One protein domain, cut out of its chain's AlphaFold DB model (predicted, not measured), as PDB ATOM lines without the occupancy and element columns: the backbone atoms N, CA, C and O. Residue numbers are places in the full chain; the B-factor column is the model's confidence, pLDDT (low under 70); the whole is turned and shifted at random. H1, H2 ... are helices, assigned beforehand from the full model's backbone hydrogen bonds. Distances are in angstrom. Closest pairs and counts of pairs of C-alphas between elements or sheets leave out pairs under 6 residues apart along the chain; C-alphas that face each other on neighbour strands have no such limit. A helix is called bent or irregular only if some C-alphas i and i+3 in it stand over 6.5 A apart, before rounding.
ATOM      1  N   VAL A  77     -37.114 -57.072 -39.323       58.50
ATOM      2  CA  VAL A  77     -35.892 -57.558 -38.664       58.50
ATOM      3  C   VAL A  77     -34.650 -57.272 -39.509       58.50
ATOM      4  O   VAL A  77     -33.618 -56.909 -38.953       58.50
ATOM      5  N   LEU A  78     -34.720 -57.390 -40.838       54.06
ATOM      6  CA  LEU A  78     -33.614 -57.047 -41.736       54.06
ATOM      7  C   LEU A  78     -33.343 -55.540 -41.727       54.06
ATOM      8  O   LEU A  78     -32.193 -55.129 -41.617       54.06
ATOM      9  N   MET A  79     -34.388 -54.716 -41.797       59.47
ATOM     10  CA  MET A  79     -34.283 -53.259 -41.746       59.47
ATOM     11  C   MET A  79     -33.845 -52.777 -40.366       59.47
ATOM     12  O   MET A  79     -33.058 -51.841 -40.283       59.47
ATOM     13  N   TYR A  80     -34.284 -53.440 -39.295       60.25
ATOM     14  CA  TYR A  80     -33.809 -53.196 -37.939       60.25
ATOM     15  C   TYR A  80     -32.344 -53.597 -37.799       60.25
ATOM     16  O   TYR A  80     -31.574 -52.810 -37.286       60.25
ATOM     17  N   ARG A  81     -31.910 -54.752 -38.320       50.12
ATOM     18  CA  ARG A  81     -30.494 -55.164 -38.300       50.12
ATOM     19  C   ARG A  81     -29.606 -54.295 -39.180       50.12
ATOM     20  O   ARG A  81     -28.465 -54.056 -38.816       50.12
ATOM     21  N   LEU A  82     -30.101 -53.815 -40.318       50.94
ATOM     22  CA  LEU A  82     -29.389 -52.852 -41.159       50.94
ATOM     23  C   LEU A  82     -29.298 -51.497 -40.470       50.94
ATOM     24  O   LEU A  82     -28.231 -50.897 -40.482       50.94
ATOM     25  N   ARG A  83     -30.381 -51.038 -39.839       55.81
ATOM     26  CA  ARG A  83     -30.379 -49.828 -39.016       55.81
ATOM     27  C   ARG A  83     -29.416 -49.979 -37.844       55.81
ATOM     28  O   ARG A  83     -28.555 -49.134 -37.707       55.81
ATOM     29  N   ASP A  84     -29.489 -51.072 -37.101       48.53
ATOM     30  CA  ASP A  84     -28.651 -51.374 -35.941       48.53
ATOM     31  C   ASP A  84     -27.181 -51.564 -36.340       48.53
ATOM     32  O   ASP A  84     -26.299 -51.067 -35.660       48.53
ATOM     33  N   MET A  85     -26.883 -52.181 -37.492       51.78
ATOM     34  CA  MET A  85     -25.526 -52.229 -38.051       51.78
ATOM     35  C   MET A  85     -25.046 -50.860 -38.520       51.78
ATOM     36  O   MET A  85     -23.868 -50.555 -38.369       51.78
ATOM     37  N   VAL A  86     -25.902 -50.042 -39.132       54.34
ATOM     38  CA  VAL A  86     -25.544 -48.680 -39.543       54.34
ATOM     39  C   VAL A  86     -25.331 -47.812 -38.308       54.34
ATOM     40  O   VAL A  86     -24.320 -47.134 -38.247       54.34
ATOM     41  N   GLU A  87     -26.183 -47.899 -37.293       52.47
ATOM     42  CA  GLU A  87     -26.058 -47.215 -36.006       52.47
ATOM     43  C   GLU A  87     -24.792 -47.687 -35.274       52.47
ATOM     44  O   GLU A  87     -23.919 -46.868 -34.993       52.47
ATOM     45  N   HIS A  88     -24.579 -48.997 -35.097       47.72
ATOM     46  CA  HIS A  88     -23.355 -49.560 -34.507       47.72
ATOM     47  C   HIS A  88     -22.083 -49.192 -35.287       47.72
ATOM     48  O   HIS A  88     -21.047 -48.956 -34.669       47.72
ATOM     49  N   ASN A  89     -22.130 -49.091 -36.622       47.84
ATOM     50  CA  ASN A  89     -20.985 -48.638 -37.422       47.84
ATOM     51  C   ASN A  89     -20.823 -47.104 -37.431       47.84
ATOM     52  O   ASN A  89     -19.701 -46.607 -37.543       47.84
ATOM     53  N   MET A  90     -21.906 -46.336 -37.283       52.53
ATOM     54  CA  MET A  90     -21.890 -44.870 -37.190       52.53
ATOM     55  C   MET A  90     -21.472 -44.377 -35.799       52.53
ATOM     56  O   MET A  90     -20.944 -43.268 -35.686       52.53
ATOM     57  N   HIS A  91     -21.623 -45.202 -34.757       51.91
ATOM     58  CA  HIS A  91     -21.215 -44.903 -33.381       51.91
ATOM     59  C   HIS A  91     -19.702 -44.996 -33.116       51.91
ATOM     60  O   HIS A  91     -19.263 -44.684 -32.011       51.91
ATOM     61  N   LEU A  92     -18.866 -45.379 -34.087       60.25
ATOM     62  CA  LEU A  92     -17.508 -45.827 -33.757       60.25
ATOM     63  C   LEU A  92     -16.418 -44.755 -33.658       60.25
ATOM     64  O   LEU A  92     -15.341 -45.079 -33.159       60.25
ATOM     65  N   LYS A  93     -16.634 -43.495 -34.069       69.62
ATOM     66  CA  LYS A  93     -15.596 -42.451 -33.925       69.62
ATOM     67  C   LYS A  93     -16.167 -41.060 -33.653       69.62
ATOM     68  O   LYS A  93     -17.116 -40.655 -34.331       69.62
ATOM     69  N   PRO A  94     -15.559 -40.283 -32.734       80.38
ATOM     70  CA  PRO A  94     -15.845 -38.862 -32.590       80.38
ATOM     71  C   PRO A  94     -15.797 -38.158 -33.949       80.38
ATOM     72  O   PRO A  94     -14.900 -38.410 -34.756       80.38
ATOM     73  N   LEU A  95     -16.715 -37.219 -34.197       83.75
ATOM     74  CA  LEU A  95     -16.771 -36.480 -35.466       83.75
ATOM     75  C   LEU A  95     -15.419 -35.851 -35.835       83.75
ATOM     76  O   LEU A  95     -15.039 -35.818 -37.002       83.75
ATOM     77  N   LYS A  96     -14.658 -35.395 -34.835       84.94
ATOM     78  CA  LYS A  96     -13.306 -34.858 -35.025       84.94
ATOM     79  C   LYS A  96     -12.388 -35.840 -35.762       84.94
ATOM     80  O   LYS A  96     -11.662 -35.405 -36.654       84.94
ATOM     81  N   ASP A  97     -12.447 -37.119 -35.419       85.06
ATOM     82  CA  ASP A  97     -11.595 -38.157 -35.998       85.06
ATOM     83  C   ASP A  97     -12.087 -38.531 -37.397       85.06
ATOM     84  O   ASP A  97     -11.291 -38.609 -38.328       85.06
ATOM     85  N   ARG A  98     -13.408 -38.588 -37.599       85.38
ATOM     86  CA  ARG A  98     -14.017 -38.782 -38.928       85.38
ATOM     87  C   ARG A  98     -13.649 -37.665 -39.909       85.38
ATOM     88  O   ARG A  98     -13.353 -37.922 -41.073       85.38
ATOM     89  N   ILE A  99     -13.611 -36.413 -39.443       86.31
ATOM     90  CA  ILE A  99     -13.148 -35.270 -40.249       86.31
ATOM     91  C   ILE A  99     -11.671 -35.441 -40.634       86.31
ATOM     92  O   ILE A  99     -11.283 -35.036 -41.729       86.31
ATOM     93  N   LEU A 100     -10.836 -35.992 -39.746       86.44
ATOM     94  CA  LEU A 100      -9.422 -36.244 -40.039       86.44
ATOM     95  C   LEU A 100      -9.251 -37.366 -41.068       86.44
ATOM     96  O   LEU A 100      -8.435 -37.216 -41.971       86.44
ATOM     97  N   GLU A 101     -10.055 -38.424 -40.986       85.81
ATOM     98  CA  GLU A 101     -10.061 -39.530 -41.955       85.81
ATOM     99  C   GLU A 101     -10.480 -39.088 -43.356       85.81
ATOM    100  O   GLU A 101      -9.898 -39.529 -44.344       85.81
ATOM    101  N   CYS A 102     -11.435 -38.159 -43.455       83.81
ATOM    102  CA  CYS A 102     -11.812 -37.555 -44.736       83.81
ATOM    103  C   CYS A 102     -10.656 -36.757 -45.374       83.81
ATOM    104  O   CYS A 102     -10.670 -36.497 -46.580       83.81
ATOM    105  N   GLY A 103      -9.662 -36.341 -44.581       83.81
ATOM    106  CA  GLY A 103      -8.476 -35.630 -45.045       83.81
ATOM    107  C   GLY A 103      -8.814 -34.382 -45.865       83.81
ATOM    108  O   GLY A 103      -9.393 -33.414 -45.362       83.81
ATOM    109  N   HIS A 104      -8.418 -34.403 -47.139       86.31
ATOM    110  CA  HIS A 104      -8.657 -33.329 -48.105       86.31
ATOM    111  C   HIS A 104      -9.729 -33.668 -49.150       86.31
ATOM    112  O   HIS A 104      -9.964 -32.852 -50.041       86.31
ATOM    113  N   ASP A 105     -10.387 -34.828 -49.059       89.44
ATOM    114  CA  ASP A 105     -11.440 -35.193 -50.004       89.44
ATOM    115  C   ASP A 105     -12.712 -34.390 -49.716       89.44
ATOM    116  O   ASP A 105     -13.430 -34.606 -48.734       89.44
ATOM    117  N   SER A 106     -13.019 -33.454 -50.614       90.06
ATOM    118  CA  SER A 106     -14.226 -32.655 -50.490       90.06
ATOM    119  C   SER A 106     -15.508 -33.478 -50.583       90.06
ATOM    120  O   SER A 106     -16.497 -33.064 -49.984       90.06
ATOM    121  N   GLY A 107     -15.516 -34.575 -51.346       85.94
ATOM    122  CA  GLY A 107     -16.688 -35.431 -51.510       85.94
ATOM    123  C   GLY A 107     -17.002 -36.191 -50.225       85.94
ATOM    124  O   GLY A 107     -18.151 -36.203 -49.789       85.94
ATOM    125  N   ALA A 108     -15.980 -36.755 -49.572       85.69
ATOM    126  CA  ALA A 108     -16.119 -37.368 -48.252       85.69
ATOM    127  C   ALA A 108     -16.613 -36.367 -47.196       85.69
ATOM    128  O   ALA A 108     -17.565 -36.660 -46.476       85.69
ATOM    129  N   LEU A 109     -16.043 -35.156 -47.156       89.75
ATOM    130  CA  LEU A 109     -16.489 -34.102 -46.237       89.75
ATOM    131  C   LEU A 109     -17.936 -33.655 -46.512       89.75
ATOM    132  O   LEU A 109     -18.682 -33.382 -45.575       89.75
ATOM    133  N   TYR A 110     -18.345 -33.579 -47.781       89.38
ATOM    134  CA  TYR A 110     -19.716 -33.236 -48.163       89.38
ATOM    135  C   TYR A 110     -20.715 -34.327 -47.750       89.38
ATOM    136  O   TYR A 110     -21.751 -34.015 -47.169       89.38
ATOM    137  N   ARG A 111     -20.384 -35.608 -47.970       85.50
ATOM    138  CA  ARG A 111     -21.199 -36.735 -47.482       85.50
ATOM    139  C   ARG A 111     -21.323 -36.725 -45.961       85.50
ATOM    140  O   ARG A 111     -22.427 -36.863 -45.451       85.50
ATOM    141  N   LEU A 112     -20.227 -36.447 -45.253       87.44
ATOM    142  CA  LEU A 112     -20.212 -36.362 -43.793       87.44
ATOM    143  C   LEU A 112     -21.186 -35.303 -43.247       87.44
ATOM    144  O   LEU A 112     -21.784 -35.521 -42.198       87.44
ATOM    145  N   ILE A 113     -21.378 -34.178 -43.949       88.75
ATOM    146  CA  ILE A 113     -22.365 -33.150 -43.569       88.75
ATOM    147  C   ILE A 113     -23.776 -33.731 -43.595       88.75
ATOM    148  O   ILE A 113     -24.502 -33.604 -42.613       88.75
ATOM    149  N   TRP A 114     -24.156 -34.380 -44.695       85.06
ATOM    150  CA  TRP A 114     -25.485 -34.975 -44.839       85.06
ATOM    151  C   TRP A 114     -25.697 -36.141 -43.881       85.06
ATOM    152  O   TRP A 114     -26.763 -36.249 -43.282       85.06
ATOM    153  N   GLU A 115     -24.669 -36.962 -43.672       83.06
ATOM    154  CA  GLU A 115     -24.708 -38.046 -42.696       83.06
ATOM    155  C   GLU A 115     -24.978 -37.520 -41.277       83.06
ATOM    156  O   GLU A 115     -25.854 -38.020 -40.575       83.06
ATOM    157  N   GLN A 116     -24.262 -36.469 -40.868       83.62
ATOM    158  CA  GLN A 116     -24.440 -35.840 -39.558       83.62
ATOM    159  C   GLN A 116     -25.771 -35.105 -39.420       83.62
ATOM    160  O   GLN A 116     -26.367 -35.099 -38.346       83.62
ATOM    161  N   ALA A 117     -26.250 -34.483 -40.493       82.56
ATOM    162  CA  ALA A 117     -27.501 -33.746 -40.468       82.56
ATOM    163  C   ALA A 117     -28.729 -34.672 -40.399       82.56
ATOM    164  O   ALA A 117     -29.699 -34.326 -39.731       82.56
ATOM    165  N   LEU A 118     -28.697 -35.826 -41.075       76.31
ATOM    166  CA  LEU A 118     -29.867 -36.699 -41.236       76.31
ATOM    167  C   LEU A 118     -29.953 -37.841 -40.219       76.31
ATOM    168  O   LEU A 118     -31.062 -38.198 -39.831       76.31
ATOM    169  N   TYR A 119     -28.823 -38.429 -39.813       69.50
ATOM    170  CA  TYR A 119     -28.826 -39.690 -39.055       69.50
ATOM    171  C   TYR A 119     -28.474 -39.543 -37.573       69.50
ATOM    172  O   TYR A 119     -28.713 -40.468 -36.806       69.50
ATOM    173  N   HIS A 120     -27.921 -38.408 -37.141       70.56
ATOM    174  CA  HIS A 120     -27.616 -38.184 -35.728       70.56
ATOM    175  C   HIS A 120     -28.760 -37.431 -35.035       70.56
ATOM    176  O   HIS A 120     -29.165 -36.362 -35.493       70.56
ATOM    177  N   GLU A 121     -29.252 -37.955 -33.906       65.38
ATOM    178  CA  GLU A 121     -30.377 -37.378 -33.139       65.38
ATOM    179  C   GLU A 121     -30.131 -35.911 -32.731       65.38
ATOM    180  O   GLU A 121     -30.997 -35.036 -32.884       65.38
ATOM    181  N   ASP A 122     -28.899 -35.615 -32.307       68.25
ATOM    182  CA  ASP A 122     -28.444 -34.267 -31.951       68.25
ATOM    183  C   ASP A 122     -28.409 -33.304 -33.152       68.25
ATOM    184  O   ASP A 122     -28.488 -32.083 -32.984       68.25
ATOM    185  N   GLY A 123     -28.357 -33.842 -34.373       77.00
ATOM    186  CA  GLY A 123     -28.161 -33.108 -35.617       77.00
ATOM    187  C   GLY A 123     -26.776 -32.469 -35.741       77.00
ATOM    188  O   GLY A 123     -25.916 -32.547 -34.861       77.00
ATOM    189  N   LEU A 124     -26.559 -31.785 -36.863       87.00
ATOM    190  CA  LEU A 124     -25.302 -31.102 -37.137       87.00
ATOM    191  C   LEU A 124     -25.268 -29.726 -36.453       87.00
ATOM    192  O   LEU A 124     -26.036 -28.828 -36.789       87.00
ATOM    193  N   LYS A 125     -24.358 -29.533 -35.495       91.00
ATOM    194  CA  LYS A 125     -24.203 -28.243 -34.799       91.00
ATOM    195  C   LYS A 125     -23.400 -27.244 -35.651       91.00
ATOM    196  O   LYS A 125     -22.473 -27.654 -36.357       91.00
ATOM    197  N   PRO A 126     -23.640 -25.920 -35.532       92.69
ATOM    198  CA  PRO A 126     -22.888 -24.897 -36.273       92.69
ATOM    199  C   PRO A 126     -21.363 -24.985 -36.121       92.69
ATOM    200  O   PRO A 126     -20.621 -24.781 -37.082       92.69
ATOM    201  N   GLN A 127     -20.873 -25.328 -34.925       92.12
ATOM    202  CA  GLN A 127     -19.436 -25.469 -34.670       92.12
ATOM    203  C   GLN A 127     -18.812 -26.625 -35.462       92.12
ATOM    204  O   GLN A 127     -17.684 -26.506 -35.948       92.12
ATOM    205  N   ASP A 128     -19.536 -27.727 -35.608       91.44
ATOM    206  CA  ASP A 128     -19.075 -28.907 -36.326       91.44
ATOM    207  C   ASP A 128     -19.175 -28.715 -37.838       91.44
ATOM    208  O   ASP A 128     -18.212 -28.988 -38.557       91.44
ATOM    209  N   PHE A 129     -20.264 -28.104 -38.311       93.88
ATOM    210  CA  PHE A 129     -20.388 -27.679 -39.703       93.88
ATOM    211  C   PHE A 129     -19.241 -26.744 -40.114       93.88
ATOM    212  O   PHE A 129     -18.589 -26.959 -41.138       93.88
ATOM    213  N   TYR A 130     -18.908 -25.761 -39.270       94.44
ATOM    214  CA  TYR A 130     -17.759 -24.880 -39.484       94.44
ATOM    215  C   TYR A 130     -16.443 -25.656 -39.611       94.44
ATOM    216  O   TYR A 130     -15.646 -25.373 -40.508       94.44
ATOM    217  N   ARG A 131     -16.205 -26.651 -38.745       92.44
ATOM    218  CA  ARG A 131     -14.985 -27.476 -38.785       92.44
ATOM    219  C   ARG A 131     -14.858 -28.268 -40.081       92.44
ATOM    220  O   ARG A 131     -13.730 -28.448 -40.536       92.44
ATOM    221  N   ILE A 132     -15.971 -28.724 -40.655       92.56
ATOM    222  CA  ILE A 132     -15.989 -29.457 -41.926       92.56
ATOM    223  C   ILE A 132     -15.752 -28.494 -43.098       92.56
ATOM    224  O   ILE A 132     -14.782 -28.646 -43.842       92.56
ATOM    225  N   VAL A 133     -16.587 -27.458 -43.229       93.31
ATOM    226  CA  VAL A 133     -16.591 -26.532 -44.379       93.31
ATOM    227  C   VAL A 133     -15.298 -25.718 -44.481       93.31
ATOM    228  O   VAL A 133     -14.814 -25.413 -45.576       93.31
ATOM    229  N   MET A 134     -14.689 -25.365 -43.348       92.81
ATOM    230  CA  MET A 134     -13.458 -24.571 -43.341       92.81
ATOM    231  C   MET A 134     -12.194 -25.387 -43.620       92.81
ATOM    232  O   MET A 134     -11.113 -24.796 -43.699       92.81
ATOM    233  N   ARG A 135     -12.284 -26.709 -43.829       92.31
ATOM    234  CA  ARG A 135     -11.119 -27.499 -44.247       92.31
ATOM    235  C   ARG A 135     -10.567 -26.989 -45.586       92.31
ATOM    236  O   ARG A 135     -11.348 -26.614 -46.467       92.31
ATOM    237  N   PRO A 136      -9.233 -26.982 -45.776       87.00
ATOM    238  CA  PRO A 136      -8.625 -26.542 -47.032       87.00
ATOM    239  C   PRO A 136      -9.119 -27.330 -48.250       87.00
ATOM    240  O   PRO A 136      -9.317 -26.739 -49.303       87.00
ATOM    241  N   GLY A 137      -9.382 -28.631 -48.084       84.75
ATOM    242  CA  GLY A 137      -9.871 -29.505 -49.156       84.75
ATOM    243  C   GLY A 137     -11.347 -29.323 -49.523       84.75
ATOM    244  O   GLY A 137     -11.781 -29.882 -50.519       84.75
ATOM    245  N   PHE A 138     -12.133 -28.551 -48.761       91.69
ATOM    246  CA  PHE A 138     -13.559 -28.382 -49.049       91.69
ATOM    247  C   PHE A 138     -13.781 -27.445 -50.247       91.69
ATOM    248  O   PHE A 138     -13.432 -26.259 -50.194       91.69
ATOM    249  N   SER A 139     -14.354 -27.988 -51.322       91.81
ATOM    250  CA  SER A 139     -14.457 -27.362 -52.637       91.81
ATOM    251  C   SER A 139     -15.500 -26.244 -52.682       91.81
ATOM    252  O   SER A 139     -16.540 -26.283 -52.026       91.81
ATOM    253  N   THR A 140     -15.258 -25.247 -53.533       89.31
ATOM    254  CA  THR A 140     -16.220 -24.164 -53.785       89.31
ATOM    255  C   THR A 140     -17.479 -24.644 -54.508       89.31
ATOM    256  O   THR A 140     -18.522 -24.001 -54.390       89.31
ATOM    257  N   ALA A 141     -17.394 -25.748 -55.258       89.62
ATOM    258  CA  ALA A 141     -18.539 -26.355 -55.935       89.62
ATOM    259  C   ALA A 141     -19.542 -26.906 -54.912       89.62
ATOM    260  O   ALA A 141     -20.709 -26.524 -54.944       89.62
ATOM    261  N   HIS A 142     -19.064 -27.668 -53.925       91.12
ATOM    262  CA  HIS A 142     -19.914 -28.169 -52.843       91.12
ATOM    263  C   HIS A 142     -20.456 -27.041 -51.954       91.12
ATOM    264  O   HIS A 142     -21.572 -27.143 -51.462       91.12
ATOM    265  N   VAL A 143     -19.732 -25.925 -51.788       91.94
ATOM    266  CA  VAL A 143     -20.288 -24.735 -51.107       91.94
ATOM    267  C   VAL A 143     -21.486 -24.159 -51.867       91.94
ATOM    268  O   VAL A 143     -22.462 -23.755 -51.242       91.94
ATOM    269  N   LYS A 144     -21.435 -24.117 -53.206       90.88
ATOM    270  CA  LYS A 144     -22.558 -23.650 -54.034       90.88
ATOM    271  C   LYS A 144     -23.762 -24.585 -53.923       90.88
ATOM    272  O   LYS A 144     -24.880 -24.100 -53.780       90.88
ATOM    273  N   GLU A 145     -23.530 -25.894 -53.968       88.88
ATOM    274  CA  GLU A 145     -24.583 -26.899 -53.791       88.88
ATOM    275  C   GLU A 145     -25.228 -26.784 -52.407       88.88
ATOM    276  O   GLU A 145     -26.440 -26.593 -52.325       88.88
ATOM    277  N   LEU A 146     -24.425 -26.752 -51.337       90.19
ATOM    278  CA  LEU A 146     -24.933 -26.568 -49.976       90.19
ATOM    279  C   LEU A 146     -25.700 -25.261 -49.807       90.19
ATOM    280  O   LEU A 146     -26.695 -25.247 -49.090       90.19
ATOM    281  N   MET A 147     -25.283 -24.171 -50.465       89.62
ATOM    282  CA  MET A 147     -26.051 -22.925 -50.410       89.62
ATOM    283  C   MET A 147     -27.452 -23.111 -51.000       89.62
ATOM    284  O   MET A 147     -28.438 -22.695 -50.400       89.62
ATOM    285  N   SER A 148     -27.566 -23.788 -52.146       86.56
ATOM    286  CA  SER A 148     -28.875 -24.026 -52.765       86.56
ATOM    287  C   SER A 148     -29.795 -24.917 -51.922       86.56
ATOM    288  O   SER A 148     -31.010 -24.748 -51.970       86.56
ATOM    289  N   THR A 149     -29.224 -25.803 -51.104       85.81
ATOM    290  CA  THR A 149     -29.960 -26.739 -50.242       85.81
ATOM    291  C   THR A 149     -29.940 -26.334 -48.766       85.81
ATOM    292  O   THR A 149     -30.313 -27.129 -47.909       85.81
ATOM    293  N   THR A 150     -29.512 -25.115 -48.412       85.31
ATOM    294  CA  THR A 150     -29.351 -24.722 -46.994       85.31
ATOM    295  C   THR A 150     -30.674 -24.758 -46.229       85.31
ATOM    296  O   THR A 150     -30.693 -25.109 -45.055       85.31
ATOM    297  N   ASN A 151     -31.790 -24.465 -46.900       82.12
ATOM    298  CA  ASN A 151     -33.127 -24.571 -46.309       82.12
ATOM    299  C   ASN A 151     -33.591 -26.024 -46.100       82.12
ATOM    300  O   ASN A 151     -34.543 -26.254 -45.363       82.12
ATOM    301  N   GLU A 152     -32.954 -26.987 -46.769       77.12
ATOM    302  CA  GLU A 152     -33.268 -28.416 -46.663       77.12
ATOM    303  C   GLU A 152     -32.499 -29.082 -45.517       77.12
ATOM    304  O   GLU A 152     -32.888 -30.156 -45.056       77.12
ATOM    305  N   LEU A 153     -31.419 -28.451 -45.035       78.94
ATOM    306  CA  LEU A 153     -30.669 -28.953 -43.894       78.94
ATOM    307  C   LEU A 153     -31.498 -28.799 -42.607       78.94
ATOM    308  O   LEU A 153     -31.971 -27.700 -42.295       78.94
ATOM    309  N   PRO A 154     -31.671 -29.881 -41.832       68.56
ATOM    310  CA  PRO A 154     -32.384 -29.822 -40.571       68.56
ATOM    311  C   PRO A 154     -31.582 -29.014 -39.548       68.56
ATOM    312  O   PRO A 154     -30.410 -29.296 -39.309       68.56
ATOM    313  N   LYS A 155     -32.273 -28.078 -38.883       80.38
ATOM    314  CA  LYS A 155     -31.768 -27.230 -37.787       80.38
ATOM    315  C   LYS A 155     -30.694 -26.211 -38.255       80.38
ATOM    316  O   LYS A 155     -29.827 -26.502 -39.062       80.38
ATOM    317  N   TYR A 156     -30.760 -24.982 -37.733       88.56
ATOM    318  CA  TYR A 156     -29.763 -23.903 -37.933       88.56
ATOM    319  C   TYR A 156     -29.441 -23.447 -39.386       88.56
ATOM    320  O   TYR A 156     -28.277 -23.163 -39.690       88.56
ATOM    321  N   PRO A 157     -30.423 -23.273 -40.296       91.00
ATOM    322  CA  PRO A 157     -30.149 -22.855 -41.681       91.00
ATOM    323  C   PRO A 157     -29.450 -21.487 -41.774       91.00
ATOM    324  O   PRO A 157     -28.579 -21.275 -42.622       91.00
ATOM    325  N   LEU A 158     -29.778 -20.559 -40.866       93.50
ATOM    326  CA  LEU A 158     -29.142 -19.243 -40.813       93.50
ATOM    327  C   LEU A 158     -27.651 -19.359 -40.476       93.50
ATOM    328  O   LEU A 158     -26.825 -18.805 -41.197       93.50
ATOM    329  N   ASP A 159     -27.281 -20.136 -39.459       94.81
ATOM    330  CA  ASP A 159     -25.879 -20.366 -39.102       94.81
ATOM    331  C   ASP A 159     -25.076 -20.983 -40.253       94.81
ATOM    332  O   ASP A 159     -23.971 -20.531 -40.568       94.81
ATOM    333  N   PHE A 160     -25.643 -21.989 -40.925       94.56
ATOM    334  CA  PHE A 160     -24.984 -22.645 -42.053       94.56
ATOM    335  C   PHE A 160     -24.765 -21.686 -43.224       94.56
ATOM    336  O   PHE A 160     -23.664 -21.659 -43.780       94.56
ATOM    337  N   SER A 161     -25.749 -20.840 -43.545       94.94
ATOM    338  CA  SER A 161     -25.606 -19.835 -44.606       94.94
ATOM    339  C   SER A 161     -24.467 -18.842 -44.323       94.94
ATOM    340  O   SER A 161     -23.667 -18.558 -45.219       94.94
ATOM    341  N   VAL A 162     -24.297 -18.390 -43.071       96.00
ATOM    342  CA  VAL A 162     -23.175 -17.516 -42.680       96.00
ATOM    343  C   VAL A 162     -21.837 -18.230 -42.884       96.00
ATOM    344  O   VAL A 162     -20.892 -17.652 -43.429       96.00
ATOM    345  N   ILE A 163     -21.736 -19.494 -42.464       95.75
ATOM    346  CA  ILE A 163     -20.506 -20.293 -42.572       95.75
ATOM    347  C   ILE A 163     -20.120 -20.510 -44.043       95.75
ATOM    348  O   ILE A 163     -18.960 -20.304 -44.418       95.75
ATOM    349  N   LEU A 164     -21.088 -20.862 -44.893       94.81
ATOM    350  CA  LEU A 164     -20.893 -21.052 -46.333       94.81
ATOM    351  C   LEU A 164     -20.521 -19.742 -47.038       94.81
ATOM    352  O   LEU A 164     -19.594 -19.710 -47.859       94.81
ATOM    353  N   CYS A 165     -21.175 -18.634 -46.680       94.88
ATOM    354  CA  CYS A 165     -20.823 -17.313 -47.192       94.88
ATOM    355  C   CYS A 165     -19.417 -16.897 -46.740       94.88
ATOM    356  O   CYS A 165     -18.647 -16.337 -47.519       94.88
ATOM    357  N   ASN A 166     -19.019 -17.225 -45.510       94.19
ATOM    358  CA  ASN A 166     -17.670 -16.957 -45.021       94.19
ATOM    359  C   ASN A 166     -16.590 -17.752 -45.764       94.19
ATOM    360  O   ASN A 166     -15.499 -17.222 -45.971       94.19
ATOM    361  N   LYS A 167     -16.874 -18.991 -46.174       93.69
ATOM    362  CA  LYS A 167     -15.948 -19.799 -46.980       93.69
ATOM    363  C   LYS A 167     -15.843 -19.292 -48.421       93.69
ATOM    364  O   LYS A 167     -14.746 -19.264 -48.968       93.69
ATOM    365  N   SER A 168     -16.965 -18.917 -49.032       90.88
ATOM    366  CA  SER A 168     -17.025 -18.526 -50.450       90.88
ATOM    367  C   SER A 168     -16.715 -17.054 -50.717       90.88
ATOM    368  O   SER A 168     -16.274 -16.734 -51.818       90.88
ATOM    369  N   LYS A 169     -16.961 -16.169 -49.743       87.06
ATOM    370  CA  LYS A 169     -16.807 -14.705 -49.839       87.06
ATOM    371  C   LYS A 169     -17.531 -14.074 -51.036       87.06
ATOM    372  O   LYS A 169     -17.098 -13.052 -51.558       87.06
ATOM    373  N   ARG A 170     -18.637 -14.677 -51.481       88.69
ATOM    374  CA  ARG A 170     -19.419 -14.182 -52.623       88.69
ATOM    375  C   ARG A 170     -20.414 -13.115 -52.191       88.69
ATOM    376  O   ARG A 170     -21.170 -13.325 -51.247       88.69
ATOM    377  N   HIS A 171     -20.448 -12.010 -52.932       90.56
ATOM    378  CA  HIS A 171     -21.371 -10.907 -52.669       90.56
ATOM    379  C   HIS A 171     -22.842 -11.309 -52.866       90.56
ATOM    380  O   HIS A 171     -23.693 -10.866 -52.109       90.56
ATOM    381  N   GLU A 172     -23.126 -12.208 -53.813       91.44
ATOM    382  CA  GLU A 172     -24.477 -12.722 -54.091       91.44
ATOM    383  C   GLU A 172     -25.126 -13.350 -52.848       91.44
ATOM    384  O   GLU A 172     -26.225 -12.968 -52.457       91.44
ATOM    385  N   TYR A 173     -24.414 -14.263 -52.177       91.50
ATOM    386  CA  TYR A 173     -24.918 -14.920 -50.967       91.50
ATOM    387  C   TYR A 173     -25.038 -13.943 -49.801       91.50
ATOM    388  O   TYR A 173     -25.951 -14.057 -48.990       91.50
ATOM    389  N   TYR A 174     -24.126 -12.972 -49.720       93.06
ATOM    390  CA  TYR A 174     -24.221 -11.923 -48.718       93.06
ATOM    391  C   TYR A 174     -25.499 -11.100 -48.903       93.06
ATOM    392  O   TYR A 174     -26.263 -10.960 -47.958       93.06
ATOM    393  N   ALA A 175     -25.760 -10.608 -50.116       92.81
ATOM    394  CA  ALA A 175     -26.921  -9.774 -50.406       92.81
ATOM    395  C   ALA A 175     -28.255 -10.490 -50.132       92.81
ATOM    396  O   ALA A 175     -29.187  -9.869 -49.636       92.81
ATOM    397  N   GLU A 176     -28.341 -11.795 -50.403       93.06
ATOM    398  CA  GLU A 176     -29.559 -12.583 -50.168       93.06
ATOM    399  C   GLU A 176     -29.861 -12.809 -48.675       93.06
ATOM    400  O   GLU A 176     -31.025 -12.857 -48.267       93.06
ATOM    401  N   TRP A 177     -28.823 -12.990 -47.854       93.56
ATOM    402  CA  TRP A 177     -28.977 -13.475 -46.480       93.56
ATOM    403  C   TRP A 177     -28.693 -12.439 -45.396       93.56
ATOM    404  O   TRP A 177     -29.130 -12.631 -44.261       93.56
ATOM    405  N   ARG A 178     -28.000 -11.344 -45.731       93.31
ATOM    406  CA  ARG A 178     -27.590 -10.279 -44.805       93.31
ATOM    407  C   ARG A 178     -28.717  -9.857 -43.873       93.31
ATOM    408  O   ARG A 178     -28.537  -9.916 -42.662       93.31
ATOM    409  N   ASP A 179     -29.855  -9.452 -44.423       92.88
ATOM    410  CA  ASP A 179     -30.925  -8.859 -43.620       92.88
ATOM    411  C   ASP A 179     -31.489  -9.887 -42.626       92.88
ATOM    412  O   ASP A 179     -31.604  -9.599 -41.438       92.88
ATOM    413  N   LYS A 180     -31.651 -11.148 -43.054       93.12
ATOM    414  CA  LYS A 180     -32.069 -12.258 -42.178       93.12
ATOM    415  C   LYS A 180     -31.077 -12.518 -41.043       93.12
ATOM    416  O   LYS A 180     -31.495 -12.878 -39.940       93.12
ATOM    417  N   TRP A 181     -29.773 -12.388 -41.307       94.31
ATOM    418  CA  TRP A 181     -28.738 -12.557 -40.283       94.31
ATOM    419  C   TRP A 181     -28.768 -11.440 -39.254       94.31
ATOM    420  O   TRP A 181     -28.617 -11.728 -38.074       94.31
ATOM    421  N   ILE A 182     -28.949 -10.194 -39.692       92.25
ATOM    422  CA  ILE A 182     -29.009  -9.029 -38.804       92.25
ATOM    423  C   ILE A 182     -30.284  -9.078 -37.954       92.25
ATOM    424  O   ILE A 182     -30.203  -8.955 -36.734       92.25
ATOM    425  N   GLU A 183     -31.435  -9.379 -38.559       91.50
ATOM    426  CA  GLU A 183     -32.715  -9.535 -37.851       91.50
ATOM    427  C   GLU A 183     -32.684 -10.638 -36.782       91.50
ATOM    428  O   GLU A 183     -33.319 -10.519 -35.737       91.50
ATOM    429  N   ASN A 184     -31.945 -11.726 -37.026       91.12
ATOM    430  CA  ASN A 184     -31.873 -12.877 -36.120       91.12
ATOM    431  C   ASN A 184     -30.517 -13.003 -35.418       91.12
ATOM    432  O   ASN A 184     -30.179 -14.084 -34.935       91.12
ATOM    433  N   TYR A 185     -29.743 -11.920 -35.353       91.19
ATOM    434  CA  TYR A 185     -28.343 -11.959 -34.944       91.19
ATOM    435  C   TYR A 185     -28.132 -12.589 -33.557       91.19
ATOM    436  O   TYR A 185     -27.255 -13.438 -33.390       91.19
ATOM    437  N   GLU A 186     -28.980 -12.271 -32.576       88.50
ATOM    438  CA  GLU A 186     -28.896 -12.836 -31.217       88.50
ATOM    439  C   GLU A 186     -29.193 -14.338 -31.158       88.50
ATOM    440  O   GLU A 186     -28.666 -15.040 -30.299       88.50
ATOM    441  N   LYS A 187     -30.010 -14.844 -32.087       90.00
ATOM    442  CA  LYS A 187     -30.372 -16.267 -32.164       90.00
ATOM    443  C   LYS A 187     -29.297 -17.106 -32.850       90.00
ATOM    444  O   LYS A 187     -29.332 -18.331 -32.752       90.00
ATOM    445  N   LEU A 188     -28.372 -16.466 -33.565       91.88
ATOM    446  CA  LEU A 188     -27.239 -17.144 -34.181       91.88
ATOM    447  C   LEU A 188     -26.298 -17.684 -33.103       91.88
ATOM    448  O   LEU A 188     -26.069 -17.053 -32.070       91.88
ATOM    449  N   ALA A 189     -25.659 -18.816 -33.382       91.94
ATOM    450  CA  ALA A 189     -24.583 -19.303 -32.536       91.94
ATOM    451  C   ALA A 189     -23.433 -18.280 -32.483       91.94
ATOM    452  O   ALA A 189     -23.116 -17.629 -33.480       91.94
ATOM    453  N   VAL A 190     -22.723 -18.199 -31.351       89.69
ATOM    454  CA  VAL A 190     -21.598 -17.258 -31.143       89.69
ATOM    455  C   VAL A 190     -20.549 -17.342 -32.260       89.69
ATOM    456  O   VAL A 190     -19.967 -16.337 -32.670       89.69
ATOM    457  N   ILE A 191     -20.294 -18.544 -32.790       92.19
ATOM    458  CA  ILE A 191     -19.386 -18.708 -33.928       92.19
ATOM    459  C   ILE A 191     -19.916 -17.999 -35.178       92.19
ATOM    460  O   ILE A 191     -19.164 -17.271 -35.818       92.19
ATOM    461  N   SER A 192     -21.200 -18.150 -35.487       94.69
ATOM    462  CA  SER A 192     -21.867 -17.531 -36.630       94.69
ATOM    463  C   SER A 192     -21.941 -16.015 -36.473       94.69
ATOM    464  O   SER A 192     -21.571 -15.305 -37.401       94.69
ATOM    465  N   GLN A 193     -22.273 -15.511 -35.282       93.06
ATOM    466  CA  GLN A 193     -22.213 -14.083 -34.950       93.06
ATOM    467  C   GLN A 193     -20.844 -13.471 -35.283       93.06
ATOM    468  O   GLN A 193     -20.741 -12.470 -35.993       93.06
ATOM    469  N   ARG A 194     -19.752 -14.130 -34.866       93.00
ATOM    470  CA  ARG A 194     -18.384 -13.702 -35.213       93.00
ATOM    471  C   ARG A 194     -18.130 -13.729 -36.719       93.00
ATOM    472  O   ARG A 194     -17.385 -12.894 -37.231       93.00
ATOM    473  N   LEU A 195     -18.689 -14.703 -37.435       94.88
ATOM    474  CA  LEU A 195     -18.519 -14.815 -38.881       94.88
ATOM    475  C   LEU A 195     -19.313 -13.761 -39.651       94.88
ATOM    476  O   LEU A 195     -18.780 -13.286 -40.649       94.88
ATOM    477  N   VAL A 196     -20.490 -13.335 -39.181       95.06
ATOM    478  CA  VAL A 196     -21.264 -12.240 -39.798       95.06
ATOM    479  C   VAL A 196     -20.377 -11.009 -39.986       95.06
ATOM    480  O   VAL A 196     -20.239 -10.512 -41.103       95.06
ATOM    481  N   TRP A 197     -19.652 -10.596 -38.942       94.12
ATOM    482  CA  TRP A 197     -18.740  -9.448 -39.020       94.12
ATOM    483  C   TRP A 197     -17.559  -9.667 -39.964       94.12
ATOM    484  O   TRP A 197     -17.160  -8.757 -40.690       94.12
ATOM    485  N   ARG A 198     -16.999 -10.883 -39.999       93.69
ATOM    486  CA  ARG A 198     -15.918 -11.223 -40.940       93.69
ATOM    487  C   ARG A 198     -16.393 -11.249 -42.387       93.69
ATOM    488  O   ARG A 198     -15.595 -10.999 -43.289       93.69
ATOM    489  N   VAL A 199     -17.645 -11.623 -42.625       94.31
ATOM    490  CA  VAL A 199     -18.251 -11.604 -43.955       94.31
ATOM    491  C   VAL A 199     -18.523 -10.163 -44.368       94.31
ATOM    492  O   VAL A 199     -18.031  -9.773 -45.421       94.31
ATOM    493  N   ALA A 200     -19.182  -9.365 -43.523       93.62
ATOM    494  CA  ALA A 200     -19.447  -7.949 -43.784       93.62
ATOM    495  C   ALA A 200     -18.154  -7.185 -44.118       93.62
ATOM    496  O   ALA A 200     -18.061  -6.568 -45.177       93.62
ATOM    497  N   LEU A 201     -17.106  -7.345 -43.296       93.12
ATOM    498  CA  LEU A 201     -15.798  -6.734 -43.556       93.12
ATOM    499  C   LEU A 201     -15.183  -7.203 -44.883       93.12
ATOM    500  O   LEU A 201     -14.588  -6.410 -45.604       93.12
ATOM    501  N   SER A 202     -15.284  -8.495 -45.201       91.69
ATOM    502  CA  SER A 202     -14.665  -9.064 -46.405       91.69
ATOM    503  C   SER A 202     -15.382  -8.679 -47.696       91.69
ATOM    504  O   SER A 202     -14.746  -8.705 -48.744       91.69
ATOM    505  N   VAL A 203     -16.686  -8.418 -47.635       91.44
ATOM    506  CA  VAL A 203     -17.528  -8.170 -48.810       91.44
ATOM    507  C   VAL A 203     -17.700  -6.673 -49.059       91.44
ATOM    508  O   VAL A 203     -17.569  -6.237 -50.197       91.44
ATOM    509  N   GLY A 204     -17.969  -5.892 -48.011       87.56
ATOM    510  CA  GLY A 204     -18.275  -4.461 -48.112       87.56
ATOM    511  C   GLY A 204     -17.370  -3.554 -47.273       87.56
ATOM    512  O   GLY A 204     -17.643  -2.363 -47.142       87.56
ATOM    513  N   GLY A 205     -16.291  -4.087 -46.693       91.38
ATOM    514  CA  GLY A 205     -15.353  -3.296 -45.901       91.38
ATOM    515  C   GLY A 205     -15.945  -2.795 -44.581       91.38
ATOM    516  O   GLY A 205     -16.897  -3.355 -44.040       91.38
ATOM    517  N   ILE A 206     -15.337  -1.744 -44.022       91.19
ATOM    518  CA  ILE A 206     -15.768  -1.192 -42.730       91.19
ATOM    519  C   ILE A 206     -17.104  -0.448 -42.827       91.19
ATOM    520  O   ILE A 206     -17.852  -0.413 -41.853       91.19
ATOM    521  N   ASP A 207     -17.425   0.120 -43.988       91.31
ATOM    522  CA  ASP A 207     -18.670   0.866 -44.176       91.31
ATOM    523  C   ASP A 207     -19.879  -0.060 -44.081       91.31
ATOM    524  O   ASP A 207     -20.884   0.291 -43.467       91.31
ATOM    525  N   GLU A 208     -19.756  -1.284 -44.592       90.94
ATOM    526  CA  GLU A 208     -20.799  -2.292 -44.434       90.94
ATOM    527  C   GLU A 208     -20.946  -2.753 -42.982       90.94
ATOM    528  O   GLU A 208     -22.061  -2.914 -42.494       90.94
ATOM    529  N   VAL A 209     -19.836  -2.882 -42.247       91.44
ATOM    530  CA  VAL A 209     -19.881  -3.168 -40.804       91.44
ATOM    531  C   VAL A 209     -20.649  -2.076 -40.056       91.44
ATOM    532  O   VAL A 209     -21.481  -2.403 -39.216       91.44
ATOM    533  N   LYS A 210     -20.410  -0.797 -40.371       89.44
ATOM    534  CA  LYS A 210     -21.130   0.331 -39.754       89.44
ATOM    535  C   LYS A 210     -22.625   0.283 -40.066       89.44
ATOM    536  O   LYS A 210     -23.421   0.328 -39.140       89.44
ATOM    537  N   LYS A 211     -23.002   0.063 -41.331       89.56
ATOM    538  CA  LYS A 211     -24.414  -0.105 -41.715       89.56
ATOM    539  C   LYS A 211     -25.086  -1.255 -40.965       89.56
ATOM    540  O   LYS A 211     -26.221  -1.119 -40.531       89.56
ATOM    541  N   CYS A 212     -24.403  -2.391 -40.823       88.81
ATOM    542  CA  CYS A 212     -24.920  -3.521 -40.053       88.81
ATOM    543  C   CYS A 212     -25.070  -3.188 -38.562       88.81
ATOM    544  O   CYS A 212     -26.047  -3.614 -37.957       88.81
ATOM    545  N   LEU A 213     -24.138  -2.430 -37.976       87.62
ATOM    546  CA  LEU A 213     -24.228  -1.979 -36.583       87.62
ATOM    547  C   LEU A 213     -25.414  -1.041 -36.351       87.62
ATOM    548  O   LEU A 213     -26.119  -1.211 -35.362       87.62
ATOM    549  N   ASP A 214     -25.665  -0.108 -37.270       85.44
ATOM    550  CA  ASP A 214     -26.777   0.845 -37.157       85.44
ATOM    551  C   ASP A 214     -28.148   0.146 -37.165       85.44
ATOM    552  O   ASP A 214     -29.113   0.655 -36.602       85.44
ATOM    553  N   LEU A 215     -28.233  -1.043 -37.772       85.25
ATOM    554  CA  LEU A 215     -29.443  -1.867 -37.805       85.25
ATOM    555  C   LEU A 215     -29.641  -2.707 -36.530       85.25
ATOM    556  O   LEU A 215     -30.760  -3.137 -36.253       85.25
ATOM    557  N   LEU A 216     -28.593  -2.928 -35.732       80.31
ATOM    558  CA  LEU A 216     -28.664  -3.657 -34.460       80.31
ATOM    559  C   LEU A 216     -28.997  -2.699 -33.302       80.31
ATOM    560  O   LEU A 216     -28.193  -2.465 -32.399       80.31
ATOM    561  N   VAL A 217     -30.197  -2.115 -33.315       60.19
ATOM    562  CA  VAL A 217     -30.669  -1.240 -32.227       60.19
ATOM    563  C   VAL A 217     -31.283  -2.084 -31.100       60.19
ATOM    564  O   VAL A 217     -32.255  -2.796 -31.320       60.19
ATOM    565  N   GLY A 218     -30.748  -1.969 -29.876       58.25
ATOM    566  CA  GLY A 218     -31.392  -2.476 -28.646       58.25
ATOM    567  C   GLY A 218     -30.853  -3.783 -28.045       58.25
ATOM    568  O   GLY A 218     -31.458  -4.295 -27.111       58.25
ATOM    569  N   GLN A 219     -29.734  -4.309 -28.543       63.53
ATOM    570  CA  GLN A 219     -29.188  -5.618 -28.142       63.53
ATOM    571  C   GLN A 219     -28.135  -5.522 -27.022       63.53
ATOM    572  O   GLN A 219     -27.721  -4.413 -26.687       63.53
ATOM    573  N   ASP A 220     -27.687  -6.655 -26.451       64.75
ATOM    574  CA  ASP A 220     -26.610  -6.718 -25.436       64.75
ATOM    575  C   ASP A 220     -25.304  -6.091 -25.960       64.75
ATOM    576  O   ASP A 220     -24.440  -6.735 -26.569       64.75
TER     577      ASP A 220
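Overview. This is residues 77 to 220 of the 365 residues of an uncharacterized protein of Eremothecium cymbalariae (strain CBS 270.75 / DBVPG 7215 / KCTC 17166 / NRRL Y-17582) (UniProt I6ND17). An elongated zigzag pile of helices, H2 to H7 and the two arms of a bent H8, most of them set crosswise to the long axis, has H4 and H6 in its middle and arm H8b capping one end. At the other end the first helix, H1, sticks out with residues 77 to 85. The 144 printed residues hold eight named helices, H1 to H8 in chain order, and no named strand: the class is all helix. The whole is only just compact, close to loose, with a radius of gyration of the C-alphas of 17.1 A, and spans 59 by 31 by 24 A.

Arrangement. The longest helix, H8, residues 190 to 215, was assigned as one helix by its hydrogen bonds but is bent: C-alphas 203 and 206 are 9.4 A apart. Its arms H8a, residues 190 to 203, and H8b, residues 206 to 215, touch at a steep tilt of 50 degrees, closest at the C-alphas of Ala 200 and Val 209, 5.7 A. H8a touches the hub H6, residues 157 to 168, closest at the C-alphas of Asn 166 and Val 199, 5.5 A. With H7, residues 171 to 183, these two make an up-and-down bundle, each helix running against the one before. H7 and H6 form a hairpin at a tilt of 35.3 degrees, only just steep, with C-alphas 165 and 173 closest at 6.1 A. H6 also forms a hairpin with H5, residues 140 to 148, at a shallow tilt of 25 degrees; C-alphas 143 and 164 are closest, 6.1 A. H4, residues 126 to 133, touches H6, with C-alphas 126 and 159 closest at 6.1 A. H3, residues 106 to 119, touches H4 with residues 109 to 113 alone, closest at C-alphas 109 and 132, 6.4 A. H2, residues 95 to 101, is close to but not clearly touching H3, with C-alphas 99 and 109 closest at 7.0 A. H1, residues 77 to 90, touches no helix but is near H3. Every O i to N i+4 pair is within hydrogen-bond range in H1 to H6 and H8b; in H7 it is 7 of 9, in H8a 9 of 10.

Along the chain. H1 begins at C-alpha 77, (-35.892, -57.558, -38.664), and is 19.0 A long. H3 is 19.8 A, H6 16.4 A and H7 18.7 A long; H7 is irregular, with C-alphas 176 and 179 7.7 A apart. H8a is 20.3 A long, and H8b, 14.6 A, ends at C-alpha 215, (-29.443, -1.867, -37.805).

Size, cuts and confidence. The C-alphas farthest apart, those of Val 77 and Asp 207, are 61.2 A apart. The printed part has no cut and no long link. Confidence is under 70 at residues 77 to 93, 119, 121 to 122, 154 and 217 to 220; the mean pLDDT of the printed part is 83.9.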